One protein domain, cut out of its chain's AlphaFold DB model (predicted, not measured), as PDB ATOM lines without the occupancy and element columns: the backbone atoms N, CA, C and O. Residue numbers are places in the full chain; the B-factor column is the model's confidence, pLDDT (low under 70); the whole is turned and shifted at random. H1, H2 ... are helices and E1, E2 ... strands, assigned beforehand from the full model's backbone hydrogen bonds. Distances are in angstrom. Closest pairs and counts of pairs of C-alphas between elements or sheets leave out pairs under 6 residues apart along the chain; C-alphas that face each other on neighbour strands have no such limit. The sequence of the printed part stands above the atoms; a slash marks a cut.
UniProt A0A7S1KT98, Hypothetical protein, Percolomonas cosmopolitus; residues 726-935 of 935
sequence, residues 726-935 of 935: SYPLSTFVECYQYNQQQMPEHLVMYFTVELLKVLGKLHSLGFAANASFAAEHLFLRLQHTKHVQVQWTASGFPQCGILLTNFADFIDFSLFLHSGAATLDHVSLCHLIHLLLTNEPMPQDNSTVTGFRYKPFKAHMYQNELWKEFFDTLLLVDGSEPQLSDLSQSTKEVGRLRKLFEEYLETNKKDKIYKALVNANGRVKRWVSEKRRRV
ATOM      1  N   SER A 726      29.031 -40.393 -41.125       91.69
ATOM      2  CA  SER A 726      30.009 -40.216 -42.201       91.69
ATOM      3  C   SER A 726      31.439 -40.460 -41.720       91.69
ATOM      4  O   SER A 726      31.694 -40.525 -40.526       91.69
ATOM      5  N   TYR A 727      32.388 -40.527 -42.652       94.31
ATOM      6  CA  TYR A 727      33.811 -40.675 -42.338       94.31
ATOM      7  C   TYR A 727      34.509 -39.319 -42.141       94.31
ATOM      8  O   TYR A 727      34.065 -38.328 -42.742       94.31
ATOM      9  N   PRO A 728      35.612 -39.273 -41.367       96.38
ATOM     10  CA  PRO A 728      36.467 -38.098 -41.299       96.38
ATOM     11  C   PRO A 728      37.171 -37.859 -42.636       96.38
ATOM     12  O   PRO A 728      37.365 -38.768 -43.449       96.38
ATOM     13  N   LEU A 729      37.586 -36.620 -42.866       96.75
ATOM     14  CA  LEU A 729      38.221 -36.172 -44.097       96.75
ATOM     15  C   LEU A 729      39.595 -36.836 -44.313       96.75
ATOM     16  O   LEU A 729      39.994 -37.054 -45.457       96.75
ATOM     17  N   SER A 730      40.260 -37.287 -43.244       96.81
ATOM     18  CA  SER A 730      41.447 -38.154 -43.304       96.81
ATOM     19  C   SER A 730      41.183 -39.453 -44.079       96.81
ATOM     20  O   SER A 730      41.985 -39.841 -44.924       96.81
ATOM     21  N   THR A 731      40.006 -40.067 -43.912       96.88
ATOM     22  CA  THR A 731      39.581 -41.259 -44.671       96.88
ATOM     23  C   THR A 731      39.387 -40.951 -46.163       96.88
ATOM     24  O   THR A 731      39.578 -41.824 -47.012       96.88
ATOM     25  N   PHE A 732      39.047 -39.706 -46.520       97.06
ATOM     26  CA  PHE A 732      39.020 -39.269 -47.919       97.06
ATOM     27  C   PHE A 732      40.442 -39.136 -48.470       97.06
ATOM     28  O   PHE A 732      40.695 -39.652 -49.559       97.06
ATOM     29  N   VAL A 733      41.373 -38.528 -47.723       97.12
ATOM     30  CA  VAL A 733      42.794 -38.434 -48.110       97.12
ATOM     31  C   VAL A 733      43.404 -39.829 -48.291       97.12
ATOM     32  O   VAL A 733      43.899 -40.118 -49.378       97.12
ATOM     33  N   GLU A 734      43.276 -40.733 -47.311       97.06
ATOM     34  CA  GLU A 734      43.740 -42.128 -47.423       97.06
ATOM     35  C   GLU A 734      43.156 -42.831 -48.660       97.06
ATOM     36  O   GLU A 734      43.879 -43.478 -49.419       97.06
ATOM     37  N   CYS A 735      41.849 -42.688 -48.907       97.12
ATOM     38  CA  CYS A 735      41.195 -43.290 -50.067       97.12
ATOM     39  C   CYS A 735      41.731 -42.722 -51.392       97.12
ATOM     40  O   CYS A 735      41.901 -43.474 -52.354       97.12
ATOM     41  N   TYR A 736      41.985 -41.417 -51.489       96.94
ATOM     42  CA  TYR A 736      42.523 -40.795 -52.704       96.94
ATOM     43  C   TYR A 736      43.996 -41.174 -52.928       96.94
ATOM     44  O   TYR A 736      44.352 -41.638 -54.016       96.94
ATOM     45  N   GLN A 737      44.812 -41.118 -51.873       96.19
ATOM     46  CA  GLN A 737      46.218 -41.523 -51.861       96.19
ATOM     47  C   GLN A 737      46.393 -43.011 -52.231       96.19
ATOM     48  O   GLN A 737      47.190 -43.330 -53.114       96.19
ATOM     49  N   TYR A 738      45.580 -43.915 -51.665       96.19
ATOM     50  CA  TYR A 738      45.572 -45.348 -52.007       96.19
ATOM     51  C   TYR A 738      45.255 -45.610 -53.488       96.19
ATOM     52  O   TYR A 738      45.837 -46.497 -54.109       96.19
ATOM     53  N   ASN A 739      44.353 -44.820 -54.078       96.00
ATOM     54  CA  ASN A 739      44.002 -44.904 -55.499       96.00
ATOM     55  C   ASN A 739      44.990 -44.157 -56.425       96.00
ATOM     56  O   ASN A 739      44.713 -44.042 -57.621       96.00
ATOM     57  N   GLN A 740      46.103 -43.633 -55.890       95.81
ATOM     58  CA  GLN A 740      47.096 -42.812 -56.600       95.81
ATOM     59  C   GLN A 740      46.466 -41.622 -57.356       95.81
ATOM     60  O   GLN A 740      46.893 -41.253 -58.449       95.81
ATOM     61  N   GLN A 741      45.417 -41.027 -56.781       95.88
ATOM     62  CA  GLN A 741      44.673 -39.905 -57.359       95.88
ATOM     63  C   GLN A 741      44.672 -38.729 -56.385       95.88
ATOM     64  O   GLN A 741      44.381 -38.901 -55.206       95.88
ATOM     65  N   GLN A 742      44.933 -37.519 -56.874       94.88
ATOM     66  CA  GLN A 742      44.633 -36.300 -56.118       94.88
ATOM     67  C   GLN A 742      43.115 -36.119 -55.992       94.88
ATOM     68  O   GLN A 742      42.341 -36.579 -56.844       94.88
ATOM     69  N   MET A 743      42.680 -35.436 -54.934       95.94
ATOM     70  CA  MET A 743      41.286 -35.030 -54.807       95.94
ATOM     71  C   MET A 743      40.947 -34.004 -55.908       95.94
ATOM     72  O   MET A 743      41.768 -33.134 -56.197       95.94
ATOM     73  N   PRO A 744      39.772 -34.071 -56.568       95.50
ATOM     74  CA  PRO A 744      39.433 -33.112 -57.616       95.50
ATOM     75  C   PRO A 744      39.415 -31.682 -57.067       95.50
ATOM     76  O   PRO A 744      38.716 -31.416 -56.097       95.50
ATOM     77  N   GLU A 745      40.118 -30.750 -57.715       94.75
ATOM     78  CA  GLU A 745      40.315 -29.374 -57.221       94.75
ATOM     79  C   GLU A 745      39.005 -28.678 -56.803       94.75
ATOM     80  O   GLU A 745      38.928 -28.085 -55.736       94.75
ATOM     81  N   HIS A 746      37.925 -28.847 -57.574       94.56
ATOM     82  CA  HIS A 746      36.598 -28.286 -57.275       94.56
ATOM     83  C   HIS A 746      35.879 -28.927 -56.069       94.56
ATOM     84  O   HIS A 746      34.953 -28.329 -55.528       94.56
ATOM     85  N   LEU A 747      36.274 -30.136 -55.659       95.12
ATOM     86  CA  LEU A 747      35.838 -30.760 -54.407       95.12
ATOM     87  C   LEU A 747      36.652 -30.212 -53.225       95.12
ATOM     88  O   LEU A 747      36.079 -29.959 -52.170       95.12
ATOM     89  N   VAL A 748      37.950 -29.952 -53.417       96.44
ATOM     90  CA  VAL A 748      38.769 -29.302 -52.384       96.44
ATOM     91  C   VAL A 748      38.315 -27.863 -52.155       96.44
ATOM     92  O   VAL A 748      38.079 -27.500 -51.014       96.44
ATOM     93  N   MET A 749      38.064 -27.087 -53.215       96.12
ATOM     94  CA  MET A 749      37.470 -25.740 -53.137       96.12
ATOM     95  C   MET A 749      36.150 -25.720 -52.361       96.12
ATOM     96  O   MET A 749      35.897 -24.792 -51.600       96.12
ATOM     97  N   TYR A 750      35.305 -26.742 -52.526       95.62
ATOM     98  CA  TYR A 750      34.073 -26.868 -51.745       95.62
ATOM     99  C   TYR A 750      34.363 -27.055 -50.249       95.62
ATOM    100  O   TYR A 750      33.739 -26.400 -49.416       95.62
ATOM    101  N   PHE A 751      35.342 -27.896 -49.903       96.56
ATOM    102  CA  PHE A 751      35.798 -28.010 -48.519       96.56
ATOM    103  C   PHE A 751      36.437 -26.706 -48.024       96.56
ATOM    104  O   PHE A 751      36.155 -26.313 -46.900       96.56
ATOM    105  N   THR A 752      37.185 -25.967 -48.850       97.12
ATOM    106  CA  THR A 752      37.697 -24.628 -48.516       97.12
ATOM    107  C   THR A 752      36.567 -23.648 -48.178       97.12
ATOM    108  O   THR A 752      36.661 -22.965 -47.162       97.12
ATOM    109  N   VAL A 753      35.471 -23.614 -48.950       96.19
ATOM    110  CA  VAL A 753      34.291 -22.774 -48.647       96.19
ATOM    111  C   VAL A 753      33.666 -23.145 -47.302       96.19
ATOM    112  O   VAL A 753      33.464 -22.269 -46.462       96.19
ATOM    113  N   GLU A 754      33.392 -24.431 -47.068       96.00
ATOM    114  CA  GLU A 754      32.782 -24.898 -45.815       96.00
ATOM    115  C   GLU A 754      33.708 -24.702 -44.600       96.00
ATOM    116  O   GLU A 754      33.242 -24.353 -43.517       96.00
ATOM    117  N   LEU A 755      35.025 -24.840 -44.770       96.88
ATOM    118  CA  LEU A 755      36.006 -24.608 -43.707       96.88
ATOM    119  C   LEU A 755      36.178 -23.117 -43.393       96.88
ATOM    120  O   LEU A 755      36.175 -22.755 -42.221       96.88
ATOM    121  N   LEU A 756      36.235 -22.236 -44.399       96.75
ATOM    122  CA  LEU A 756      36.234 -20.779 -44.197       96.75
ATOM    123  C   LEU A 756      34.912 -20.294 -43.565       96.75
ATOM    124  O   LEU A 756      34.909 -19.382 -42.742       96.75
ATOM    125  N   LYS A 757      33.781 -20.929 -43.899       95.50
ATOM    126  CA  LYS A 757      32.462 -20.697 -43.279       95.50
ATOM    127  C   LYS A 757      32.443 -21.072 -41.792       95.50
ATOM    128  O   LYS A 757      31.922 -20.298 -40.990       95.50
ATOM    129  N   VAL A 758      33.040 -22.207 -41.420       95.88
ATOM    130  CA  VAL A 758      33.216 -22.631 -40.017       95.88
ATOM    131  C   VAL A 758      34.189 -21.711 -39.277       95.88
ATOM    132  O   VAL A 758      33.824 -21.150 -38.245       95.88
ATOM    133  N   LEU A 759      35.387 -21.492 -39.826       95.94
ATOM    134  CA  LEU A 759      36.443 -20.650 -39.256       95.94
ATOM    135  C   LEU A 759      35.961 -19.217 -39.001       95.94
ATOM    136  O   LEU A 759      36.057 -18.714 -37.884       95.94
ATOM    137  N   GLY A 760      35.359 -18.583 -40.011       95.38
ATOM    138  CA  GLY A 760      34.816 -17.232 -39.890       95.38
ATOM    139  C   GLY A 760      33.676 -17.149 -38.875       95.38
ATOM    140  O   GLY A 760      33.503 -16.110 -38.238       95.38
ATOM    141  N   LYS A 761      32.921 -18.239 -38.653       95.81
ATOM    142  CA  LYS A 761      31.935 -18.270 -37.568       95.81
ATOM    143  C   LYS A 761      32.598 -18.401 -36.197       95.81
ATOM    144  O   LYS A 761      32.195 -17.648 -35.315       95.81
ATOM    145  N   LEU A 762      33.598 -19.268 -36.023       95.44
ATOM    146  CA  LEU A 762      34.358 -19.391 -34.769       95.44
ATOM    147  C   LEU A 762      34.973 -18.049 -34.354       95.44
ATOM    148  O   LEU A 762      34.709 -17.569 -33.252       95.44
ATOM    149  N   HIS A 763      35.683 -17.391 -35.275       94.62
ATOM    150  CA  HIS A 763      36.331 -16.103 -35.012       94.62
ATOM    151  C   HIS A 763      35.306 -15.005 -34.687       94.62
ATOM    152  O   HIS A 763      35.492 -14.265 -33.725       94.62
ATOM    153  N   SER A 764      34.153 -14.981 -35.372       94.44
ATOM    154  CA  SER A 764      33.036 -14.067 -35.051       94.44
ATOM    155  C   SER A 764      32.335 -14.319 -33.703       94.44
ATOM    156  O   SER A 764      31.397 -13.598 -33.371       94.44
ATOM    157  N   LEU A 765      32.704 -15.378 -32.976       94.81
ATOM    158  CA  LEU A 765      32.152 -15.751 -31.666       94.81
ATOM    159  C   LEU A 765      33.184 -15.694 -30.529       94.81
ATOM    160  O   LEU A 765      32.857 -16.060 -29.399       94.81
ATOM    161  N   GLY A 766      34.408 -15.252 -30.828       94.06
ATOM    162  CA  GLY A 766      35.508 -15.223 -29.870       94.06
ATOM    163  C   GLY A 766      36.266 -16.546 -29.726       94.06
ATOM    164  O   GLY A 766      37.099 -16.642 -28.843       94.06
ATOM    165  N   PHE A 767      36.047 -17.563 -30.562       94.56
ATOM    166  CA  PHE A 767      36.805 -18.819 -30.455       94.56
ATOM    167  C   PHE A 767      37.982 -18.867 -31.424       94.56
ATOM    168  O   PHE A 767      37.835 -18.470 -32.578       94.56
ATOM    169  N   ALA A 768      39.099 -19.454 -30.993       93.00
ATOM    170  CA  ALA A 768      40.103 -20.025 -31.890       93.00
ATOM    171  C   ALA A 768      40.181 -21.545 -31.701       93.00
ATOM    172  O   ALA A 768      40.049 -22.057 -30.587       93.00
ATOM    173  N   ALA A 769      40.413 -22.260 -32.799       85.00
ATOM    174  CA  ALA A 769      40.500 -23.715 -32.820       85.00
ATOM    175  C   ALA A 769      41.874 -24.250 -32.380       85.00
ATOM    176  O   ALA A 769      42.011 -25.457 -32.180       85.00
ATOM    177  N   ASN A 770      42.882 -23.381 -32.239       81.06
ATOM    178  CA  ASN A 770      44.211 -23.690 -31.705       81.06
ATOM    179  C   ASN A 770      44.839 -24.911 -32.405       81.06
ATOM    180  O   ASN A 770      45.186 -25.913 -31.788       81.06
ATOM    181  N   ALA A 771      44.906 -24.835 -33.736       75.31
ATOM    182  CA  ALA A 771      45.357 -25.892 -34.643       75.31
ATOM    183  C   ALA A 771      44.446 -27.132 -34.813       75.31
ATOM    184  O   ALA A 771      44.796 -27.996 -35.617       75.31
ATOM    185  N   SER A 772      43.249 -27.197 -34.211       81.69
ATOM    186  CA  SER A 772      42.329 -28.356 -34.334       81.69
ATOM    187  C   SER A 772      41.805 -28.652 -35.756       81.69
ATOM    188  O   SER A 772      41.158 -29.682 -35.955       81.69
ATOM    189  N   PHE A 773      42.090 -27.805 -36.756       91.56
ATOM    190  CA  PHE A 773      41.776 -28.010 -38.182       91.56
ATOM    191  C   PHE A 773      42.635 -29.114 -38.840       91.56
ATOM    192  O   PHE A 773      43.349 -28.880 -39.814       91.56
ATOM    193  N   ALA A 774      42.535 -30.335 -38.317       94.62
ATOM    194  CA  ALA A 774      43.151 -31.547 -38.851       94.62
ATOM    195  C   ALA A 774      42.098 -32.442 -39.535       94.62
ATOM    196  O   ALA A 774      40.908 -32.384 -39.214       94.62
ATOM    197  N   ALA A 775      42.507 -33.266 -40.502       96.62
ATOM    198  CA  ALA A 775      41.583 -33.999 -41.377       96.62
ATOM    199  C   ALA A 775      40.758 -35.074 -40.630       96.62
ATOM    200  O   ALA A 775      39.667 -35.449 -41.058       96.62
ATOM    201  N   GLU A 776      41.275 -35.554 -39.508       95.62
ATOM    202  CA  GLU A 776      40.683 -36.504 -38.573       95.62
ATOM    203  C   GLU A 776      39.569 -35.904 -37.695       95.62
ATOM    204  O   GLU A 776      38.686 -36.639 -37.263       95.62
ATOM    205  N   HIS A 777      39.549 -34.581 -37.486       95.81
ATOM    206  CA  HIS A 777      38.538 -33.880 -36.672       95.81
ATOM    207  C   HIS A 777      37.358 -33.329 -37.492       95.81
ATOM    208  O   HIS A 777      36.511 -32.605 -36.964       95.81
ATOM    209  N   LEU A 778      37.327 -33.608 -38.799       97.06
ATOM    210  CA  LEU A 778      36.445 -32.959 -39.768       97.06
ATOM    211  C   LEU A 778      35.660 -34.011 -40.553       97.06
ATOM    212  O   LEU A 778      36.217 -34.737 -41.368       97.06
ATOM    213  N   PHE A 779      34.356 -34.084 -40.323       96.38
ATOM    214  CA  PHE A 779      33.475 -35.123 -40.848       96.38
ATOM    215  C   PHE A 779      32.617 -34.598 -41.996       96.38
ATOM    216  O   PHE A 779      32.091 -33.484 -41.943       96.38
ATOM    217  N   LEU A 780      32.457 -35.402 -43.052       95.50
ATOM    218  CA  LEU A 780      31.680 -34.999 -44.224       95.50
ATOM    219  C   LEU A 780      30.170 -35.160 -43.981       95.50
ATOM    220  O   LEU A 780      29.585 -36.196 -44.306       95.50
ATOM    221  N   ARG A 781      29.520 -34.101 -43.486       92.44
ATOM    222  CA  ARG A 781      28.059 -34.033 -43.354       92.44
ATOM    223  C   ARG A 781      27.419 -34.205 -44.736       92.44
ATOM    224  O   ARG A 781      27.575 -33.360 -45.614       92.44
ATOM    225  N   LEU A 782      26.688 -35.302 -44.926       88.50
ATOM    226  CA  LEU A 782      25.888 -35.594 -46.117       88.50
ATOM    227  C   LEU A 782      24.562 -36.217 -45.677       88.50
ATOM    228  O   LEU A 782      24.482 -37.424 -45.453       88.50
ATOM    229  N   GLN A 783      23.523 -35.394 -45.553       83.38
ATOM    230  CA  GLN A 783      22.183 -35.879 -45.225       83.38
ATOM    231  C   GLN A 783      21.648 -36.744 -46.377       83.38
ATOM    232  O   GLN A 783      21.740 -36.379 -47.548       83.38
ATOM    233  N   HIS A 784      21.097 -37.919 -46.053       70.12
ATOM    234  CA  HIS A 784      20.692 -38.937 -47.031       70.12
ATOM    235  C   HIS A 784      19.348 -38.608 -47.729       70.12
ATOM    236  O   HIS A 784      18.364 -39.346 -47.629       70.12
ATOM    237  N   THR A 785      19.290 -37.509 -48.483       61.78
ATOM    238  CA  THR A 785      18.095 -37.110 -49.236       61.78
ATOM    239  C   THR A 785      17.957 -37.895 -50.545       61.78
ATOM    240  O   THR A 785      18.531 -37.570 -51.580       61.78
ATOM    241  N   LYS A 786      17.146 -38.963 -50.506       67.69
ATOM    242  CA  LYS A 786      16.983 -39.941 -51.604       67.69
ATOM    243  C   LYS A 786      16.560 -39.341 -52.960       67.69
ATOM    244  O   LYS A 786      16.845 -39.954 -53.983       67.69
ATOM    245  N   HIS A 787      15.886 -38.186 -52.971       57.12
ATOM    246  CA  HIS A 787      15.293 -37.584 -54.178       57.12
ATOM    247  C   HIS A 787      15.420 -36.052 -54.290       57.12
ATOM    248  O   HIS A 787      14.863 -35.471 -55.221       57.12
ATOM    249  N   VAL A 788      16.124 -35.368 -53.381       55.53
ATOM    250  CA  VAL A 788      16.205 -33.898 -53.437       55.53
ATOM    251  C   VAL A 788      17.211 -33.470 -54.507       55.53
ATOM    252  O   VAL A 788      18.374 -33.870 -54.480       55.53
ATOM    253  N   GLN A 789      16.780 -32.607 -55.432       64.25
ATOM    254  CA  GLN A 789      17.706 -31.785 -56.209       64.25
ATOM    255  C   GLN A 789      18.368 -30.806 -55.234       64.25
ATOM    256  O   GLN A 789      17.759 -29.806 -54.859       64.25
ATOM    257  N   VAL A 790      19.579 -31.119 -54.767       70.12
ATOM    258  CA  VAL A 790      20.281 -30.288 -53.780       70.12
ATOM    259  C   VAL A 790      20.749 -29.003 -54.462       70.12
ATOM    260  O   VAL A 790      21.833 -28.934 -55.040       70.12
ATOM    261  N   GLN A 791      19.889 -27.987 -54.445       79.94
ATOM    262  CA  GLN A 791      20.191 -26.680 -55.008       79.94
ATOM    263  C   GLN A 791      21.261 -25.992 -54.155       79.94
ATOM    264  O   GLN A 791      21.144 -25.893 -52.934       79.94
ATOM    265  N   TRP A 792      22.311 -25.508 -54.815       81.62
ATOM    266  CA  TRP A 792      23.290 -24.621 -54.193       81.62
ATOM    267  C   TRP A 792      22.648 -23.255 -53.954       81.62
ATOM    268  O   TRP A 792      22.261 -22.574 -54.913       81.62
ATOM    269  N   THR A 793      22.560 -22.890 -52.682       84.56
ATOM    270  CA  THR A 793      22.073 -21.607 -52.169       84.56
ATOM    271  C   THR A 793      23.247 -20.659 -51.898       84.56
ATOM    272  O   THR A 793      24.395 -21.095 -51.869       84.56
ATOM    273  N   ALA A 794      22.972 -19.388 -51.599       76.38
ATOM    274  CA  ALA A 794      23.999 -18.424 -51.185       76.38
ATOM    275  C   ALA A 794      24.676 -18.747 -49.826       76.38
ATOM    276  O   ALA A 794      25.585 -18.034 -49.411       76.38
ATOM    277  N   SER A 795      24.246 -19.802 -49.117       75.81
ATOM    278  CA  SER A 795      24.920 -20.364 -47.934       75.81
ATOM    279  C   SER A 795      25.552 -21.745 -48.200       75.81
ATOM    280  O   SER A 795      25.904 -22.466 -47.258       75.81
ATOM    281  N   GLY A 796      25.715 -22.116 -49.478       80.31
ATOM    282  CA  GLY A 796      26.224 -23.406 -49.941       80.31
ATOM    283  C   GLY A 796      25.114 -24.446 -50.135       80.31
ATOM    284  O   GLY A 796      23.978 -24.124 -50.499       80.31
ATOM    285  N   PHE A 797      25.428 -25.719 -49.894       81.88
ATOM    286  CA  PHE A 797      24.444 -26.806 -49.887       81.88
ATOM    287  C   PHE A 797      23.911 -27.022 -48.456       81.88
ATOM    288  O   PHE A 797      24.636 -27.578 -47.640       81.88
ATOM    289  N   PRO A 798      22.655 -26.682 -48.104       82.12
ATOM    290  CA  PRO A 798      22.183 -26.791 -46.714       82.12
ATOM    291  C   PRO A 798      22.205 -28.228 -46.153       82.12
ATOM    292  O   PRO A 798      22.363 -28.422 -44.949       82.12
ATOM    293  N   GLN A 799      22.121 -29.243 -47.019       84.25
ATOM    294  CA  GLN A 799      22.119 -30.674 -46.670       84.25
ATOM    295  C   GLN A 799      23.521 -31.319 -46.655       84.25
ATOM    296  O   GLN A 799      23.661 -32.502 -46.329       84.25
ATOM    297  N   CYS A 800      24.562 -30.570 -47.030       88.81
ATOM    298  CA  CYS A 800      25.941 -31.049 -47.136       88.81
ATOM    299  C   CYS A 800      26.895 -30.102 -46.388       88.81
ATOM    300  O   CYS A 800      26.567 -28.943 -46.167       88.81
ATOM    301  N   GLY A 801      28.078 -30.552 -45.979       93.50
ATOM    302  CA  GLY A 801      29.046 -29.648 -45.352       93.50
ATOM    303  C   GLY A 801      30.135 -30.355 -44.573       93.50
ATOM    304  O   GLY A 801      30.303 -31.567 -44.690       93.50
ATOM    305  N   ILE A 802      30.846 -29.593 -43.752       95.69
ATOM    306  CA  ILE A 802      31.809 -30.124 -42.785       95.69
ATOM    307  C   ILE A 802      31.226 -30.035 -41.370       95.69
ATOM    308  O   ILE A 802      30.526 -29.078 -41.042       95.69
ATOM    309  N   LEU A 803      31.504 -31.057 -40.563       96.25
ATOM    310  CA  LEU A 803      31.168 -31.175 -39.148       96.25
ATOM    311  C   LEU A 803      32.467 -31.313 -38.343       96.25
ATOM    312  O   LEU A 803      33.215 -32.266 -38.545       96.25
ATOM    313  N   LEU A 804      32.737 -30.365 -37.454       97.00
ATOM    314  CA  LEU A 804      33.922 -30.328 -36.598       97.00
ATOM    315  C   LEU A 804      33.639 -31.018 -35.250       97.00
ATOM    316  O   LEU A 804      32.598 -30.757 -34.642       97.00
ATOM    317  N   THR A 805      34.537 -31.907 -34.807       95.62
ATOM    318  CA  THR A 805      34.258 -32.872 -33.718       95.62
ATOM    319  C   THR A 805      35.208 -32.865 -32.520       95.62
ATOM    320  O   THR A 805      34.910 -33.556 -31.551       95.62
ATOM    321  N   ASN A 806      36.332 -32.144 -32.557       94.69
ATOM    322  CA  ASN A 806      37.265 -32.049 -31.427       94.69
ATOM    323  C   ASN A 806      37.396 -30.587 -30.992       94.69
ATOM    324  O   ASN A 806      37.755 -29.739 -31.811       94.69
ATOM    325  N   PHE A 807      37.104 -30.312 -29.720       96.69
ATOM    326  CA  PHE A 807      37.186 -28.981 -29.112       96.69
ATOM    327  C   PHE A 807      38.057 -28.958 -27.842       96.69
ATOM    328  O   PHE A 807      38.134 -27.933 -27.171       96.69
ATOM    329  N   ALA A 808      38.744 -30.060 -27.513       94.62
ATOM    330  CA  ALA A 808      39.518 -30.199 -26.274       94.62
ATOM    331  C   ALA A 808      40.721 -29.242 -26.146       94.62
ATOM    332  O   ALA A 808      41.197 -29.024 -25.035       94.62
ATOM    333  N   ASP A 809      41.196 -28.670 -27.256       93.25
ATOM    334  CA  ASP A 809      42.328 -27.734 -27.289       93.25
ATOM    335  C   ASP A 809      41.916 -26.294 -27.674       93.25
ATOM    336  O   ASP A 809      42.777 -25.426 -27.805       93.25
ATOM    337  N   PHE A 810      40.613 -26.017 -27.846       95.38
ATOM    338  CA  PHE A 810      40.084 -24.696 -28.230       95.38
ATOM    339  C   PHE A 810      40.379 -23.600 -27.197       95.38
ATOM    340  O   PHE A 810      40.540 -23.875 -26.010       95.38
ATOM    341  N   ILE A 811      40.366 -22.342 -27.649       94.44
ATOM    342  CA  ILE A 811      40.518 -21.147 -26.807       94.44
ATOM    343  C   ILE A 811      39.284 -20.256 -26.977       94.44
ATOM    344  O   ILE A 811      38.928 -19.903 -28.101       94.44
ATOM    345  N   ASP A 812      38.659 -19.874 -25.863       95.25
ATOM    346  CA  ASP A 812      37.559 -18.908 -25.810       95.25
ATOM    347  C   ASP A 812      38.077 -17.521 -25.399       95.25
ATOM    348  O   ASP A 812      38.307 -17.249 -24.222       95.25
ATOM    349  N   PHE A 813      38.263 -16.632 -26.373       93.12
ATOM    350  CA  PHE A 813      38.719 -15.259 -26.163       93.12
ATOM    351  C   PHE A 813      37.709 -14.360 -25.445       93.12
ATOM    352  O   PHE A 813      38.104 -13.268 -25.056       93.12
ATOM    353  N   SER A 814      36.462 -14.779 -25.181       92.56
ATOM    354  CA  SER A 814      35.613 -13.998 -24.261       92.56
ATOM    355  C   SER A 814      36.103 -14.055 -22.809       92.56
ATOM    356  O   SER A 814      35.693 -13.225 -22.007       92.56
ATOM    357  N   LEU A 815      36.978 -15.013 -22.472       93.50
ATOM    358  CA  LEU A 815      37.609 -15.147 -21.153       93.50
ATOM    359  C   LEU A 815      38.934 -14.368 -21.028       93.50
ATOM    360  O   LEU A 815      39.581 -14.425 -19.986       93.50
ATOM    361  N   PHE A 816      39.370 -13.659 -22.077       90.19
ATOM    362  CA  PHE A 816      40.667 -12.979 -22.115       90.19
ATOM    363  C   PHE A 816      40.530 -11.544 -22.635       90.19
ATOM    364  O   PHE A 816      39.891 -11.295 -23.650       90.19
ATOM    365  N   LEU A 817      41.219 -10.593 -21.997       80.88
ATOM    366  CA  LEU A 817      41.161  -9.163 -22.349       80.88
ATOM    367  C   LEU A 817      41.718  -8.812 -23.750       80.88
ATOM    368  O   LEU A 817      41.595  -7.669 -24.180       80.88
ATOM    369  N   HIS A 818      42.350  -9.759 -24.454       73.88
ATOM    370  CA  HIS A 818      43.004  -9.534 -25.747       73.88
ATOM    371  C   HIS A 818      42.812 -10.733 -26.688       73.88
ATOM    372  O   HIS A 818      43.125 -11.867 -26.323       73.88
ATOM    373  N   SER A 819      42.378 -10.486 -27.928       68.12
ATOM    374  CA  SER A 819      42.390 -11.488 -29.002       68.12
ATOM    375  C   SER A 819      43.787 -11.628 -29.614       68.12
ATOM    376  O   SER A 819      44.463 -10.623 -29.822       68.12
ATOM    377  N   GLY A 820      44.234 -12.853 -29.933       65.44
ATOM    378  CA  GLY A 820      45.592 -13.022 -30.479       65.44
ATOM    379  C   GLY A 820      45.965 -14.313 -31.223       65.44
ATOM    380  O   GLY A 820      47.037 -14.341 -31.819       65.44
ATOM    381  N   ALA A 821      45.137 -15.370 -31.238       70.12
ATOM    382  CA  ALA A 821      45.529 -16.677 -31.812       70.12
ATOM    383  C   ALA A 821      44.904 -17.030 -33.180       70.12
ATOM    384  O   ALA A 821      45.047 -18.163 -33.639       70.12
ATOM    385  N   ALA A 822      44.246 -16.082 -33.864       82.38
ATOM    386  CA  ALA A 822      43.619 -16.318 -35.175       82.38
ATOM    387  C   ALA A 822      44.590 -16.910 -36.221       82.38
ATOM    388  O   ALA A 822      44.211 -17.749 -37.038       82.38
ATOM    389  N   THR A 823      45.860 -16.507 -36.140       87.69
ATOM    390  CA  THR A 823      46.955 -16.905 -37.032       87.69
ATOM    391  C   THR A 823      47.257 -18.406 -37.006       87.69
ATOM    392  O   THR A 823      47.628 -18.971 -38.033       87.69
ATOM    393  N   LEU A 824      47.066 -19.090 -35.872       89.44
ATOM    394  CA  LEU A 824      47.326 -20.529 -35.779       89.44
ATOM    395  C   LEU A 824      46.247 -21.348 -36.503       89.44
ATOM    396  O   LEU A 824      46.558 -22.337 -37.166       89.44
ATOM    397  N   ASP A 825      44.992 -20.896 -36.455       93.06
ATOM    398  CA  ASP A 825      43.905 -21.514 -37.217       93.06
ATOM    399  C   ASP A 825      44.097 -21.322 -38.725       93.06
ATOM    400  O   ASP A 825      43.852 -22.248 -39.498       93.06
ATOM    401  N   HIS A 826      44.575 -20.142 -39.144       93.56
ATOM    402  CA  HIS A 826      44.939 -19.863 -40.539       93.56
ATOM    403  C   HIS A 826      46.032 -20.819 -41.025       93.56
ATOM    404  O   HIS A 826      45.879 -21.467 -42.060       93.56
ATOM    405  N   VAL A 827      47.103 -20.968 -40.239       92.19
ATOM    406  CA  VAL A 827      48.222 -21.869 -40.543       92.19
ATOM    407  C   VAL A 827      47.761 -23.326 -40.636       92.19
ATOM    408  O   VAL A 827      48.137 -24.009 -41.592       92.19
ATOM    409  N   SER A 828      46.935 -23.821 -39.710       93.69
ATOM    410  CA  SER A 828      46.432 -25.204 -39.777       93.69
ATOM    411  C   SER A 828      45.429 -25.424 -40.910       93.69
ATOM    412  O   SER A 828      45.506 -26.449 -41.587       93.69
ATOM    413  N   LEU A 829      44.560 -24.451 -41.207       95.69
ATOM    414  CA  LEU A 829      43.700 -24.516 -42.390       95.69
ATOM    415  C   LEU A 829      44.538 -24.585 -43.680       95.69
ATOM    416  O   LEU A 829      44.233 -25.388 -44.559       95.69
ATOM    417  N   CYS A 830      45.632 -23.829 -43.781       95.00
ATOM    418  CA  CYS A 830      46.573 -23.929 -44.899       95.00
ATOM    419  C   CYS A 830      47.239 -25.313 -44.997       95.00
ATOM    420  O   CYS A 830      47.268 -25.888 -46.088       95.00
ATOM    421  N   HIS A 831      47.705 -25.896 -43.883       94.19
ATOM    422  CA  HIS A 831      48.243 -27.268 -43.874       94.19
ATOM    423  C   HIS A 831      47.208 -28.288 -44.383       94.19
ATOM    424  O   HIS A 831      47.537 -29.148 -45.203       94.19
ATOM    425  N   LEU A 832      45.953 -28.165 -43.943       96.44
ATOM    426  CA  LEU A 832      44.846 -29.027 -44.351       96.44
ATOM    427  C   LEU A 832      44.489 -28.866 -45.836       96.44
ATOM    428  O   LEU A 832      44.387 -29.861 -46.551       96.44
ATOM    429  N   ILE A 833      44.316 -27.635 -46.327       96.88
ATOM    430  CA  ILE A 833      44.000 -27.386 -47.743       96.88
ATOM    431  C   ILE A 833      45.141 -27.857 -48.650       96.88
ATOM    432  O   ILE A 833      44.875 -28.455 -49.693       96.88
ATOM    433  N   HIS A 834      46.403 -27.685 -48.239       95.31
ATOM    434  CA  HIS A 834      47.537 -28.276 -48.946       95.31
ATOM    435  C   HIS A 834      47.408 -29.806 -49.018       95.31
ATOM    436  O   HIS A 834      47.448 -30.358 -50.117       95.31
ATOM    437  N   LEU A 835      47.187 -30.481 -47.881       95.75
ATOM    438  CA  LEU A 835      47.052 -31.941 -47.806       95.75
ATOM    439  C   LEU A 835      45.933 -32.478 -48.713       95.75
ATOM    440  O   LEU A 835      46.121 -33.489 -49.388       95.75
ATOM    441  N   LEU A 836      44.790 -31.789 -48.778       96.19
ATOM    442  CA  LEU A 836      43.671 -32.153 -49.655       96.19
ATOM    443  C   LEU A 836      44.002 -31.989 -51.149       96.19
ATOM    444  O   LEU A 836      43.488 -32.745 -51.973       96.19
ATOM    445  N   LEU A 837      44.850 -31.018 -51.505       95.12
ATOM    446  CA  LEU A 837      45.268 -30.759 -52.886       95.12
ATOM    447  C   LEU A 837      46.398 -31.688 -53.364       95.12
ATOM    448  O   LEU A 837      46.448 -32.033 -54.549       95.12
ATOM    449  N   THR A 838      47.317 -32.094 -52.484       94.31
ATOM    450  CA  THR A 838      48.530 -32.844 -52.867       94.31
ATOM    451  C   THR A 838      48.524 -34.318 -52.465       94.31
ATOM    452  O   THR A 838      49.201 -35.105 -53.125       94.31
ATOM    453  N   ASN A 839      47.762 -34.710 -51.435       95.19
ATOM    454  CA  ASN A 839      47.967 -35.931 -50.636       95.19
ATOM    455  C   ASN A 839      49.368 -36.011 -49.968       95.19
ATOM    456  O   ASN A 839      49.820 -37.101 -49.609       95.19
ATOM    457  N   GLU A 840      50.063 -34.878 -49.821       93.38
ATOM    458  CA  GLU A 840      51.381 -34.719 -49.185       93.38
ATOM    459  C   GLU A 840      51.230 -33.707 -48.018       93.38
ATOM    460  O   GLU A 840      50.399 -32.805 -48.110       93.38
ATOM    461  N   PRO A 841      51.969 -33.814 -46.896       93.00
ATOM    462  CA  PRO A 841      51.935 -32.789 -45.848       93.00
ATOM    463  C   PRO A 841      52.581 -31.483 -46.340       93.00
ATOM    464  O   PRO A 841      53.551 -31.519 -47.100       93.00
ATOM    465  N   MET A 842      52.080 -30.328 -45.882       91.88
ATOM    466  CA  MET A 842      52.630 -29.032 -46.297       91.88
ATOM    467  C   MET A 842      54.111 -28.906 -45.887       91.88
ATOM    468  O   MET A 842      54.432 -29.116 -44.715       91.88
ATOM    469  N   PRO A 843      55.029 -28.575 -46.815       89.50
ATOM    470  CA  PRO A 843      56.455 -28.559 -46.518       89.50
ATOM    471  C   PRO A 843      56.815 -27.403 -45.577       89.50
ATOM    472  O   PRO A 843      56.699 -26.232 -45.938       89.50
ATOM    473  N   GLN A 844      57.307 -27.745 -44.386       82.38
ATOM    474  CA  GLN A 844      57.849 -26.793 -43.415       82.38
ATOM    475  C   GLN A 844      59.215 -26.281 -43.888       82.38
ATOM    476  O   GLN A 844      60.266 -26.857 -43.595       82.38
ATOM    477  N   ASP A 845      59.201 -25.210 -44.681       76.88
ATOM    478  CA  ASP A 845      60.416 -24.596 -45.208       76.88
ATOM    479  C   ASP A 845      61.090 -23.695 -44.161       76.88
ATOM    480  O   ASP A 845      60.974 -22.471 -44.170       76.88
ATOM    481  N   ASN A 846      61.834 -24.332 -43.255       65.25
ATOM    482  CA  ASN A 846      62.560 -23.693 -42.153       65.25
ATOM    483  C   ASN A 846      63.700 -22.739 -42.599       65.25
ATOM    484  O   ASN A 846      64.518 -22.339 -41.770       65.25
ATOM    485  N   SER A 847      63.822 -22.410 -43.893       58.19
ATOM    486  CA  SER A 847      64.940 -21.629 -44.440       58.19
ATOM    487  C   SER A 847      64.724 -20.109 -44.471       58.19
ATOM    488  O   SER A 847      65.710 -19.372 -44.560       58.19
ATOM    489  N   THR A 848      63.486 -19.607 -44.376       50.22
ATOM    490  CA  THR A 848      63.193 -18.165 -44.476       50.22
ATOM    491  C   THR A 848      62.893 -17.515 -43.126       50.22
ATOM    492  O   THR A 848      61.780 -17.570 -42.616       50.22
ATOM    493  N   VAL A 849      63.880 -16.778 -42.603       52.59
ATOM    494  CA  VAL A 849      63.774 -15.912 -41.403       52.59
ATOM    495  C   VAL A 849      62.730 -14.784 -41.571       52.59
ATOM    496  O   VAL A 849      62.331 -14.148 -40.604       52.59
ATOM    497  N   THR A 850      62.265 -14.538 -42.797       55.09
ATOM    498  CA  THR A 850      61.377 -13.432 -43.193       55.09
ATOM    499  C   THR A 850      59.954 -13.911 -43.533       55.09
ATOM    500  O   THR A 850      59.425 -13.572 -44.595       55.09
ATOM    501  N   GLY A 851      59.363 -14.740 -42.667       62.34
ATOM    502  CA  GLY A 851      57.994 -15.257 -42.803       62.34
ATOM    503  C   GLY A 851      57.845 -16.515 -43.674       62.34
ATOM    504  O   GLY A 851      58.725 -16.872 -44.463       62.34
ATOM    505  N   PHE A 852      56.704 -17.198 -43.524       64.88
ATOM    506  CA  PHE A 852      56.358 -18.421 -44.259       64.88
ATOM    507  C   PHE A 852      55.892 -18.107 -45.686       64.88
ATOM    508  O   PHE A 852      54.699 -18.075 -45.982       64.88
ATOM    509  N   ARG A 853      56.839 -17.913 -46.611       67.75
ATOM    510  CA  ARG A 853      56.508 -17.817 -48.039       67.75
ATOM    511  C   ARG A 853      56.115 -19.179 -48.592       67.75
ATOM    512  O   ARG A 853      56.973 -19.997 -48.930       67.75
ATOM    513  N   TYR A 854      54.811 -19.390 -48.722       75.69
ATOM    514  CA  TYR A 854      54.260 -20.570 -49.362       75.69
ATOM    515  C   TYR A 854      54.771 -20.696 -50.804       75.69
ATOM    516  O   TYR A 854      54.570 -19.814 -51.639       75.69
ATOM    517  N   LYS A 855      55.462 -21.797 -51.112       75.00
ATOM    518  CA  LYS A 855      55.904 -22.076 -52.482       75.00
ATOM    519  C   LYS A 855      54.696 -22.583 -53.278       75.00
ATOM    520  O   LYS A 855      54.150 -23.622 -52.905       75.00
ATOM    521  N   PRO A 856      54.273 -21.886 -54.352       61.53
ATOM    522  CA  PRO A 856      53.084 -22.269 -55.101       61.53
ATOM    523  C   PRO A 856      53.235 -23.671 -55.694       61.53
ATOM    524  O   PRO A 856      54.341 -24.151 -55.960       61.53
ATOM    525  N   PHE A 857      52.096 -24.331 -55.889       72.62
ATOM    526  CA  PHE A 857      52.035 -25.716 -56.337       72.62
ATOM    527  C   PHE A 857      52.728 -25.945 -57.690       72.62
ATOM    528  O   PHE A 857      52.918 -25.039 -58.505       72.62
ATOM    529  N   LYS A 858      53.032 -27.220 -57.967       72.69
ATOM    530  CA  LYS A 858      53.329 -27.719 -59.321       72.69
ATOM    531  C   LYS A 858      52.253 -27.156 -60.276       72.69
ATOM    532  O   LYS A 858      51.070 -27.287 -59.981       72.69
ATOM    533  N   ALA A 859      52.655 -26.555 -61.401       65.56
ATOM    534  CA  ALA A 859      51.841 -25.638 -62.228       65.56
ATOM    535  C   ALA A 859      50.604 -26.233 -62.960       65.56
ATOM    536  O   ALA A 859      50.153 -25.687 -63.964       65.56
ATOM    537  N   HIS A 860      50.071 -27.365 -62.497       72.06
ATOM    538  CA  HIS A 860      48.934 -28.086 -63.071       72.06
ATOM    539  C   HIS A 860      47.587 -27.819 -62.377       72.06
ATOM    540  O   HIS A 860      46.580 -28.362 -62.825       72.06
ATOM    541  N   MET A 861      47.540 -27.024 -61.302       79.25
ATOM    542  CA  MET A 861      46.261 -26.606 -60.708       79.25
ATOM    543  C   MET A 861      45.600 -25.543 -61.583       79.25
ATOM    544  O   MET A 861      46.269 -24.663 -62.130       79.25
ATOM    545  N   TYR A 862      44.283 -25.639 -61.758       80.19
ATOM    546  CA  TYR A 862      43.571 -24.811 -62.722       80.19
ATOM    547  C   TYR A 862      43.372 -23.374 -62.234       80.19
ATOM    548  O   TYR A 862      43.174 -22.499 -63.075       80.19
ATOM    549  N   GLN A 863      43.419 -23.106 -60.922       89.00
ATOM    550  CA  GLN A 863      43.250 -21.767 -60.338       89.00
ATOM    551  C   GLN A 863      44.446 -21.325 -59.476       89.00
ATOM    552  O   GLN A 863      44.284 -20.939 -58.320       89.00
ATOM    553  N   ASN A 864      45.658 -21.359 -60.047       90.56
ATOM    554  CA  ASN A 864      46.895 -20.987 -59.342       90.56
ATOM    555  C   ASN A 864      46.819 -19.626 -58.619       90.56
ATOM    556  O   ASN A 864      47.281 -19.546 -57.487       90.56
ATOM    557  N   GLU A 865      46.222 -18.586 -59.218       93.38
ATOM    558  CA  GLU A 865      46.134 -17.263 -58.572       93.38
ATOM    559  C   GLU A 865      45.151 -17.227 -57.389       93.38
ATOM    560  O   GLU A 865      45.480 -16.625 -56.377       93.38
ATOM    561  N   LEU A 866      44.001 -17.914 -57.457       95.12
ATOM    562  CA  LEU A 866      43.045 -17.976 -56.337       95.12
ATOM    563  C   LEU A 866      43.617 -18.770 -55.153       95.12
ATOM    564  O   LEU A 866      43.469 -18.371 -53.999       95.12
ATOM    565  N   TRP A 867      44.314 -19.877 -55.429       95.12
ATOM    566  CA  TRP A 867      45.029 -20.608 -54.384       95.12
ATOM    567  C   TRP A 867      46.176 -19.789 -53.807       95.12
ATOM    568  O   TRP A 867      46.334 -19.745 -52.593       95.12
ATOM    569  N   LYS A 868      46.962 -19.124 -54.656       92.50
ATOM    570  CA  LYS A 868      48.026 -18.228 -54.210       92.50
ATOM    571  C   LYS A 868      47.464 -17.117 -53.325       92.50
ATOM    572  O   LYS A 868      47.979 -16.944 -52.237       92.50
ATOM    573  N   GLU A 869      46.380 -16.450 -53.716       94.38
ATOM    574  CA  GLU A 869      45.731 -15.426 -52.890       94.38
ATOM    575  C   GLU A 869      45.253 -15.979 -51.539       94.38
ATOM    576  O   GLU A 869      45.441 -15.326 -50.517       94.38
ATOM    577  N   PHE A 870      44.695 -17.193 -51.506       95.19
ATOM    578  CA  PHE A 870      44.324 -17.880 -50.265       95.19
ATOM    579  C   PHE A 870      45.534 -18.144 -49.352       95.19
ATOM    580  O   PHE A 870      45.494 -17.793 -48.174       95.19
ATOM    581  N   PHE A 871      46.615 -18.728 -49.882       93.62
ATOM    582  CA  PHE A 871      47.815 -19.031 -49.096       93.62
ATOM    583  C   PHE A 871      48.582 -17.765 -48.698       93.62
ATOM    584  O   PHE A 871      49.031 -17.677 -47.560       93.62
ATOM    585  N   ASP A 872      48.687 -16.774 -49.583       91.19
ATOM    586  CA  ASP A 872      49.296 -15.474 -49.298       91.19
ATOM    587  C   ASP A 872      48.492 -14.752 -48.197       91.19
ATOM    588  O   ASP A 872      49.066 -14.388 -47.179       91.19
ATOM    589  N   THR A 873      47.161 -14.636 -48.310       92.38
ATOM    590  CA  THR A 873      46.318 -13.945 -47.303       92.38
ATOM    591  C   THR A 873      46.361 -14.611 -45.919       92.38
ATOM    592  O   THR A 873      46.277 -13.918 -44.908       92.38
ATOM    593  N   LEU A 874      46.480 -15.943 -45.848       92.00
ATOM    594  CA  LEU A 874      46.450 -16.697 -44.583       92.00
ATOM    595  C   LEU A 874      47.837 -17.015 -43.990       92.00
ATOM    596  O   LEU A 874      47.912 -17.459 -42.845       92.00
ATOM    597  N   LEU A 875      48.933 -16.829 -44.736       90.00
ATOM    598  CA  LEU A 875      50.304 -17.083 -44.253       90.00
ATOM    599  C   LEU A 875      51.193 -15.831 -44.236       90.00
ATOM    600  O   LEU A 875      52.161 -15.801 -43.473       90.00
ATOM    601  N   LEU A 876      50.862 -14.781 -44.997       81.62
ATOM    602  CA  LEU A 876      51.477 -13.456 -44.868       81.62
ATOM    603  C   LEU A 876      50.835 -12.681 -43.709       81.62
ATOM    604  O   LEU A 876      50.257 -11.610 -43.873       81.62
ATOM    605  N   VAL A 877      50.998 -13.218 -42.499       65.06
ATOM    606  CA  VAL A 877      50.991 -12.383 -41.297       65.06
ATOM    607  C   VAL A 877      52.289 -11.581 -41.347       65.06
ATOM    608  O   VAL A 877      53.344 -12.070 -40.935       65.06
ATOM    609  N   ASP A 878      52.233 -10.394 -41.958       59.59
ATOM    610  CA  ASP A 878      53.405  -9.538 -42.135       59.59
ATOM    611  C   ASP A 878      54.088  -9.274 -40.786       59.59
ATOM    612  O   ASP A 878      53.452  -8.929 -39.792       59.59
ATOM    613  N   GLY A 879      55.415  -9.434 -40.744       58.66
ATOM    614  CA  GLY A 879      56.198  -9.331 -39.504       58.66
ATOM    615  C   GLY A 879      56.270  -7.920 -38.898       58.66
ATOM    616  O   GLY A 879      56.908  -7.732 -37.865       58.66
ATOM    617  N   SER A 880      55.647  -6.929 -39.539       56.88
ATOM    618  CA  SER A 880      55.515  -5.544 -39.086       56.88
ATOM    619  C   SER A 880      54.262  -5.368 -38.216       56.88
ATOM    620  O   SER A 880      53.274  -4.789 -38.661       56.88
ATOM    621  N   GLU A 881      54.355  -5.869 -36.981       56.56
ATOM    622  CA  GLU A 881      53.295  -5.953 -35.959       56.56
ATOM    623  C   GLU A 881      52.074  -6.833 -36.318       56.56
ATOM    624  O   GLU A 881      51.593  -6.842 -37.451       56.56
ATOM    625  N   PRO A 882      51.513  -7.582 -35.346       53.69
ATOM    626  CA  PRO A 882      50.400  -8.496 -35.587       53.69
ATOM    627  C   PRO A 882      49.061  -7.746 -35.688       53.69
ATOM    628  O   PRO A 882      48.204  -7.871 -34.816       53.69
ATOM    629  N   GLN A 883      48.836  -6.994 -36.770       53.91
ATOM    630  CA  GLN A 883      47.547  -6.324 -37.026       53.91
ATOM    631  C   GLN A 883      46.385  -7.339 -37.114       53.91
ATOM    632  O   GLN A 883      45.296  -7.108 -36.602       53.91
ATOM    633  N   LEU A 884      46.667  -8.540 -37.632       57.03
ATOM    634  CA  LEU A 884      45.775  -9.712 -37.656       57.03
ATOM    635  C   LEU A 884      45.560 -10.403 -36.283       57.03
ATOM    636  O   LEU A 884      45.019 -11.508 -36.234       57.03
ATOM    637  N   SER A 885      45.955  -9.776 -35.169       64.44
ATOM    638  CA  SER A 885      45.559 -10.204 -33.813       64.44
ATOM    639  C   SER A 885      44.061  -9.999 -33.545       64.44
ATOM    640  O   SER A 885      43.464 -10.760 -32.778       64.44
ATOM    641  N   ASP A 886      43.429  -9.028 -34.213       84.25
ATOM    642  CA  ASP A 886      41.985  -8.813 -34.153       84.25
ATOM    643  C   ASP A 886      41.211  -9.920 -34.897       84.25
ATOM    644  O   ASP A 886      41.265 -10.060 -36.127       84.25
ATOM    645  N   LEU A 887      40.400 -10.669 -34.142       87.44
ATOM    646  CA  LEU A 887      39.470 -11.666 -34.679       87.44
ATOM    647  C   LEU A 887      38.443 -11.048 -35.646       87.44
ATOM    648  O   LEU A 887      37.968 -11.748 -36.544       87.44
ATOM    649  N   SER A 888      38.123  -9.753 -35.535       89.25
ATOM    650  CA  SER A 888      37.260  -9.046 -36.490       89.25
ATOM    651  C   SER A 888      37.940  -8.857 -37.853       89.25
ATOM    652  O   SER A 888      37.285  -9.056 -38.879       89.25
ATOM    653  N   GLN A 889      39.238  -8.527 -37.897       89.69
ATOM    654  CA  GLN A 889      40.010  -8.461 -39.144       89.69
ATOM    655  C   GLN A 889      40.161  -9.849 -39.770       89.69
ATOM    656  O   GLN A 889      39.855 -10.017 -40.951       89.69
ATOM    657  N   SER A 890      40.507 -10.858 -38.966       90.44
ATOM    658  CA  SER A 890      40.521 -12.258 -39.409       90.44
ATOM    659  C   SER A 890      39.177 -12.683 -40.022       90.44
ATOM    660  O   SER A 890      39.130 -13.197 -41.139       90.44
ATOM    661  N   THR A 891      38.061 -12.391 -39.344       92.56
ATOM    662  CA  THR A 891      36.703 -12.713 -39.820       92.56
ATOM    663  C   THR A 891      36.382 -12.035 -41.160       92.56
ATOM    664  O   THR A 891      35.733 -12.646 -42.013       92.56
ATOM    665  N   LYS A 892      36.845 -10.793 -41.376       94.19
ATOM    666  CA  LYS A 892      36.670 -10.064 -42.644       94.19
ATOM    667  C   LYS A 892      37.440 -10.739 -43.782       94.19
ATOM    668  O   LYS A 892      36.832 -11.019 -44.812       94.19
ATOM    669  N   GLU A 893      38.718 -11.070 -43.588       94.25
ATOM    670  CA  GLU A 893      39.545 -11.717 -44.620       94.25
ATOM    671  C   GLU A 893      39.108 -13.155 -44.920       94.25
ATOM    672  O   GLU A 893      38.937 -13.525 -46.082       94.25
ATOM    673  N   VAL A 894      38.793 -13.950 -43.894       95.44
ATOM    674  CA  VAL A 894      38.207 -15.291 -44.056       95.44
ATOM    675  C   VAL A 894      36.877 -15.220 -44.822       95.44
ATOM    676  O   VAL A 894      36.630 -16.026 -45.722       95.44
ATOM    677  N   GLY A 895      36.038 -14.218 -44.535       95.69
ATOM    678  CA  GLY A 895      34.805 -13.949 -45.277       95.69
ATOM    679  C   GLY A 895      35.028 -13.461 -46.716       95.69
ATOM    680  O   GLY A 895      34.229 -13.790 -47.595       95.69
ATOM    681  N   ARG A 896      36.107 -12.711 -46.972       96.81
ATOM    682  CA  ARG A 896      36.521 -12.227 -48.300       96.81
ATOM    683  C   ARG A 896      36.992 -13.382 -49.179       96.81
ATOM    684  O   ARG A 896      36.453 -13.570 -50.267       96.81
ATOM    685  N   LEU A 897      37.913 -14.204 -48.672       97.12
ATOM    686  CA  LEU A 897      38.390 -15.416 -49.342       97.12
ATOM    687  C   LEU A 897      37.236 -16.367 -49.663       97.12
ATOM    688  O   LEU A 897      37.159 -16.877 -50.779       97.12
ATOM    689  N   ARG A 898      36.302 -16.572 -48.720       96.62
ATOM    690  CA  ARG A 898      35.168 -17.480 -48.933       96.62
ATOM    691  C   ARG A 898      34.341 -17.084 -50.158       96.62
ATOM    692  O   ARG A 898      34.057 -17.951 -50.979       96.62
ATOM    693  N   LYS A 899      34.043 -15.788 -50.321       95.75
ATOM    694  CA  LYS A 899      33.309 -15.267 -51.485       95.75
ATOM    695  C   LYS A 899      34.014 -15.567 -52.805       95.75
ATOM    696  O   LYS A 899      33.358 -16.024 -53.730       95.75
ATOM    697  N   LEU A 900      35.335 -15.399 -52.881       96.31
ATOM    698  CA  LEU A 900      36.095 -15.679 -54.109       96.31
ATOM    699  C   LEU A 900      35.980 -17.154 -54.541       96.31
ATOM    700  O   LEU A 900      35.821 -17.446 -55.728       96.31
ATOM    701  N   PHE A 901      35.994 -18.093 -53.588       95.94
ATOM    702  CA  PHE A 901      35.734 -19.507 -53.885       95.94
ATOM    703  C   PHE A 901      34.254 -19.785 -54.203       95.94
ATOM    704  O   PHE A 901      33.983 -20.572 -55.109       95.94
ATOM    705  N   GLU A 902      33.303 -19.146 -53.512       94.56
ATOM    706  CA  GLU A 902      31.860 -19.249 -53.795       94.56
ATOM    707  C   GLU A 902      31.543 -18.782 -55.231       94.56
ATOM    708  O   GLU A 902      31.008 -19.555 -56.028       94.56
ATOM    709  N   GLU A 903      31.978 -17.576 -55.606       94.31
ATOM    710  CA  GLU A 903      31.823 -16.971 -56.937       94.31
ATOM    711  C   GLU A 903      32.479 -17.817 -58.042       94.31
ATOM    712  O   GLU A 903      31.876 -18.056 -59.099       94.31
ATOM    713  N   TYR A 904      33.691 -18.340 -57.798       94.62
ATOM    714  CA  TYR A 904      34.348 -19.250 -58.737       94.62
ATOM    715  C   TYR A 904      33.536 -20.534 -58.942       94.62
ATOM    716  O   TYR A 904      33.307 -20.943 -60.087       94.62
ATOM    717  N   LEU A 905      33.101 -21.179 -57.855       92.94
ATOM    718  CA  LEU A 905      32.375 -22.448 -57.890       92.94
ATOM    719  C   LEU A 905      31.003 -22.313 -58.557       92.94
ATOM    720  O   LEU A 905      30.662 -23.161 -59.391       92.94
ATOM    721  N   GLU A 906      30.261 -21.246 -58.260       91.00
ATOM    722  CA  GLU A 906      28.987 -20.933 -58.914       91.00
ATOM    723  C   GLU A 906      29.164 -20.734 -60.421       91.00
ATOM    724  O   GLU A 906      28.473 -21.386 -61.205       91.00
ATOM    725  N   THR A 907      30.149 -19.928 -60.827       92.12
ATOM    726  CA  THR A 907      30.429 -19.631 -62.241       92.12
ATOM    727  C   THR A 907      30.891 -20.867 -63.025       92.12
ATOM    728  O   THR A 907      30.569 -21.024 -64.202       92.12
ATOM    729  N   ASN A 908      31.676 -21.757 -62.403       90.19
ATOM    730  CA  ASN A 908      32.469 -22.743 -63.143       90.19
ATOM    731  C   ASN A 908      32.101 -24.214 -62.919       90.19
ATOM    732  O   ASN A 908      32.517 -25.055 -63.735       90.19
ATOM    733  N   LYS A 909      31.490 -24.578 -61.780       84.44
ATOM    734  CA  LYS A 909      31.484 -25.976 -61.298       84.44
ATOM    735  C   LYS A 909      30.221 -26.443 -60.560       84.44
ATOM    736  O   LYS A 909      30.108 -27.658 -60.438       84.44
ATOM    737  N   LYS A 910      29.299 -25.576 -60.119       83.00
ATOM    738  CA  LYS A 910      28.069 -25.865 -59.329       83.00
ATOM    739  C   LYS A 910      27.522 -27.305 -59.450       83.00
ATOM    740  O   LYS A 910      27.654 -28.087 -58.508       83.00
ATOM    741  N   ASP A 911      27.036 -27.710 -60.625       84.75
ATOM    742  CA  ASP A 911      26.432 -29.043 -60.859       84.75
ATOM    743  C   ASP A 911      27.407 -30.227 -60.690       84.75
ATOM    744  O   ASP A 911      27.018 -31.362 -60.400       84.75
ATOM    745  N   LYS A 912      28.704 -29.980 -60.894       89.62
ATOM    746  CA  LYS A 912      29.772 -30.980 -60.779       89.62
ATOM    747  C   LYS A 912      30.163 -31.216 -59.320       89.62
ATOM    748  O   LYS A 912      30.557 -32.335 -59.012       89.62
ATOM    749  N   ILE A 913      30.006 -30.228 -58.431       90.38
ATOM    750  CA  ILE A 913      30.380 -30.334 -57.008       90.38
ATOM    751  C   ILE A 913      29.536 -31.404 -56.311       90.38
ATOM    752  O   ILE A 913      30.093 -32.332 -55.731       90.38
ATOM    753  N   TYR A 914      28.202 -31.344 -56.426       88.12
ATOM    754  CA  TYR A 914      27.325 -32.342 -55.798       88.12
ATOM    755  C   TYR A 914      27.603 -33.756 -56.332       88.12
ATOM    756  O   TYR A 914      27.761 -34.711 -55.569       88.12
ATOM    757  N   LYS A 915      27.779 -33.888 -57.654       90.12
ATOM    758  CA  LYS A 915      28.159 -35.159 -58.282       90.12
ATOM    759  C   LYS A 915      29.539 -35.648 -57.818       90.12
ATOM    760  O   LYS A 915      29.726 -36.854 -57.668       90.12
ATOM    761  N   ALA A 916      30.498 -34.755 -57.570       92.31
ATOM    762  CA  ALA A 916      31.812 -35.096 -57.029       92.31
ATOM    763  C   ALA A 916      31.735 -35.540 -55.560       92.31
ATOM    764  O   ALA A 916      32.313 -36.572 -55.234       92.31
ATOM    765  N   LEU A 917      30.968 -34.845 -54.713       92.06
ATOM    766  CA  LEU A 917      30.710 -35.205 -53.311       92.06
ATOM    767  C   LEU A 917      30.104 -36.607 -53.180       92.06
ATOM    768  O   LEU A 917      30.641 -37.459 -52.468       92.06
ATOM    769  N   VAL A 918      29.024 -36.878 -53.920       91.00
ATOM    770  CA  VAL A 918      28.358 -38.193 -53.927       91.00
ATOM    771  C   VAL A 918      29.307 -39.284 -54.439       91.00
ATOM    772  O   VAL A 918      29.398 -40.354 -53.835       91.00
ATOM    773  N   ASN A 919      30.077 -39.012 -55.501       93.12
ATOM    774  CA  ASN A 919      31.074 -39.956 -56.017       93.12
ATOM    775  C   ASN A 919      32.240 -40.195 -55.045       93.12
ATOM    776  O   ASN A 919      32.718 -41.325 -54.959       93.12
ATOM    777  N   ALA A 920      32.704 -39.174 -54.322       94.06
ATOM    778  CA  ALA A 920      33.773 -39.290 -53.336       94.06
ATOM    779  C   ALA A 920      33.313 -40.122 -52.133       94.06
ATOM    780  O   ALA A 920      33.954 -41.117 -51.807       94.06
ATOM    781  N   ASN A 921      32.143 -39.820 -51.558       93.06
ATOM    782  CA  ASN A 921      31.541 -40.637 -50.499       93.06
ATOM    783  C   ASN A 921      31.304 -42.088 -50.974       93.06
ATOM    784  O   ASN A 921      31.642 -43.044 -50.283       93.06
ATOM    785  N   GLY A 922      30.827 -42.277 -52.210       94.12
ATOM    786  CA  GLY A 922      30.664 -43.596 -52.835       94.12
ATOM    787  C   GLY A 922      31.973 -44.325 -53.188       94.12
ATOM    788  O   GLY A 922      31.953 -45.535 -53.426       94.12
ATOM    789  N   ARG A 923      33.121 -43.635 -53.236       95.12
ATOM    790  CA  ARG A 923      34.463 -44.247 -53.290       95.12
ATOM    791  C   ARG A 923      34.910 -44.646 -51.886       95.12
ATOM    792  O   ARG A 923      35.205 -45.819 -51.681       95.12
ATOM    793  N   VAL A 924      34.856 -43.716 -50.930       95.12
ATOM    794  CA  VAL A 924      35.255 -43.940 -49.533       95.12
ATOM    795  C   VAL A 924      34.458 -45.079 -48.899       95.12
ATOM    796  O   VAL A 924      35.075 -45.999 -48.378       95.12
ATOM    797  N   LYS A 925      33.122 -45.118 -49.036       94.75
ATOM    798  CA  LYS A 925      32.288 -46.234 -48.542       94.75
ATOM    799  C   LYS A 925      32.794 -47.596 -49.033       94.75
ATOM    800  O   LYS A 925      32.989 -48.499 -48.228       94.75
ATOM    801  N   ARG A 926      33.089 -47.733 -50.333       96.31
ATOM    802  CA  ARG A 926      33.629 -48.985 -50.903       96.31
ATOM    803  C   ARG A 926      35.046 -49.292 -50.421       96.31
ATOM    804  O   ARG A 926      35.338 -50.450 -50.154       96.31
ATOM    805  N   TRP A 927      35.905 -48.283 -50.307       96.06
ATOM    806  CA  TRP A 927      37.283 -48.445 -49.842       96.06
ATOM    807  C   TRP A 927      37.354 -48.821 -48.352       96.06
ATOM    808  O   TRP A 927      38.097 -49.732 -48.007       96.06
ATOM    809  N   VAL A 928      36.517 -48.234 -47.486       94.56
ATOM    810  CA  VAL A 928      36.395 -48.639 -46.073       94.56
ATOM    811  C   VAL A 928      35.840 -50.059 -45.959       94.56
ATOM    812  O   VAL A 928      36.396 -50.862 -45.212       94.56
ATOM    813  N   SER A 929      34.793 -50.413 -46.721       94.88
ATOM    814  CA  SER A 929      34.292 -51.796 -46.762       94.88
ATOM    815  C   SER A 929      35.354 -52.794 -47.220       94.88
ATOM    816  O   SER A 929      35.362 -53.919 -46.744       94.88
ATOM    817  N   GLU A 930      36.244 -52.401 -48.130       95.44
ATOM    818  CA  GLU A 930      37.337 -53.246 -48.615       95.44
ATOM    819  C   GLU A 930      38.502 -53.330 -47.611       95.44
ATOM    820  O   GLU A 930      39.027 -54.417 -47.387       95.44
ATOM    821  N   LYS A 931      38.859 -52.228 -46.935       93.75
ATOM    822  CA  LYS A 931      39.832 -52.206 -45.824       93.75
ATOM    823  C   LYS A 931      39.367 -53.149 -44.697       93.75
ATOM    824  O   LYS A 931      40.148 -53.983 -44.251       93.75
ATOM    825  N   ARG A 932      38.070 -53.120 -44.352       93.00
ATOM    826  CA  ARG A 932      37.391 -54.022 -43.390       93.00
ATOM    827  C   ARG A 932      37.207 -55.489 -43.846       93.00
ATOM    828  O   ARG A 932      36.606 -56.254 -43.105       93.00
ATOM    829  N   ARG A 933      37.643 -55.883 -45.053       94.38
ATOM    830  CA  ARG A 933      37.668 -57.298 -45.511       94.38
ATOM    831  C   ARG A 933      39.071 -57.912 -45.542       94.38
ATOM    832  O   ARG A 933      39.208 -59.085 -45.879       94.38
ATOM    833  N   ARG A 934      40.103 -57.087 -45.351       92.75
ATOM    834  CA  ARG A 934      41.522 -57.474 -45.447       92.75
ATOM    835  C   ARG A 934      42.202 -57.534 -44.082       92.75
ATOM    836  O   ARG A 934      43.234 -58.187 -43.966       92.75
ATOM    837  N   VAL A 935      41.630 -56.815 -43.116       90.38
ATOM    838  CA  VAL A 935      41.714 -57.096 -41.677       90.38
ATOM    839  C   VAL A 935      40.705 -58.198 -41.372       90.38
ATOM    840  O   VAL A 935      41.084 -59.131 -40.640       90.38
TER     841      VAL A 935
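What this domain is: This is residues 726 to 935 of the 935 residues of the protein "Hypothetical protein" of Percolomonas cosmopolitus (UniProt A0A7S1KT98). Four helices, H2, H3, H4 and H5, make an up-and-down bundle, each running against the one before it; the long helix H6 runs crosswise at the end where H5 ends and H2 begins, and H1 packs on H6. A small two-stranded hairpin, E1 and E2, packs on H2 through E2, and long loops link the parts. The 210 printed residues hold six named helices and two antiparallel strands in the order H1 H2 E1 E2 H3 H4 H5 H6: mostly helix. The whole is compact, with a radius of gyration of the C-alphas of 17.5 A and spans of 51 by 40 by 36 A.

Where its parts are: H1, residues 729 to 738, begins at C-alpha 729 (38.221, -36.172, -44.097). H2, residues 745 to 763, is 26.2 A long. E1 is residues 778 to 782 and E2 residues 800 to 804. H3, residues 822 to 838, is 24.7 A long, and H4 is residues 864 to 875. H5, residues 887 to 908, is 31.3 A long; H6, residues 910 to 931, is 31.9 A long and ends at (39.832, -52.206, -45.824).

How they stand to each other: H2, the hub, touches H5 at Gly 760 and Thr 891, their closest C-alphas, 4.9 A apart, at a shallow tilt of 26 degrees, opposite ways. H2 touches H3 at Val 748 and Leu 836, C-alphas 6.3 A apart. The helical hairpin H3 and H4 comes closest at the C-alphas of His 826 and Leu 874, 5.4 A. H6 touches H2 with residues 913 to 917 alone, about perpendicular at 86 degrees, closest at the C-alphas of Leu 747 and Ile 913, 6.1 A. H1 touches H6 at Cys 735 and Val 924, C-alphas 6.0 A apart. Between E1 and E2, N 779 and O 803 are 2.8 A apart, within hydrogen-bond range. Every O i to N i+4 pair is within that range in H1 to H5, and 15 of 18 in H6.

The domain as a whole: The C-alphas of Ser 880 and Arg 933, the farthest apart, are 55.1 A apart. The printed part has no cut. Among the long links, H3 to H4 has 25 residues. The pLDDT is under 70 in 26 residues, among them 846 to 853 and 877 to 885.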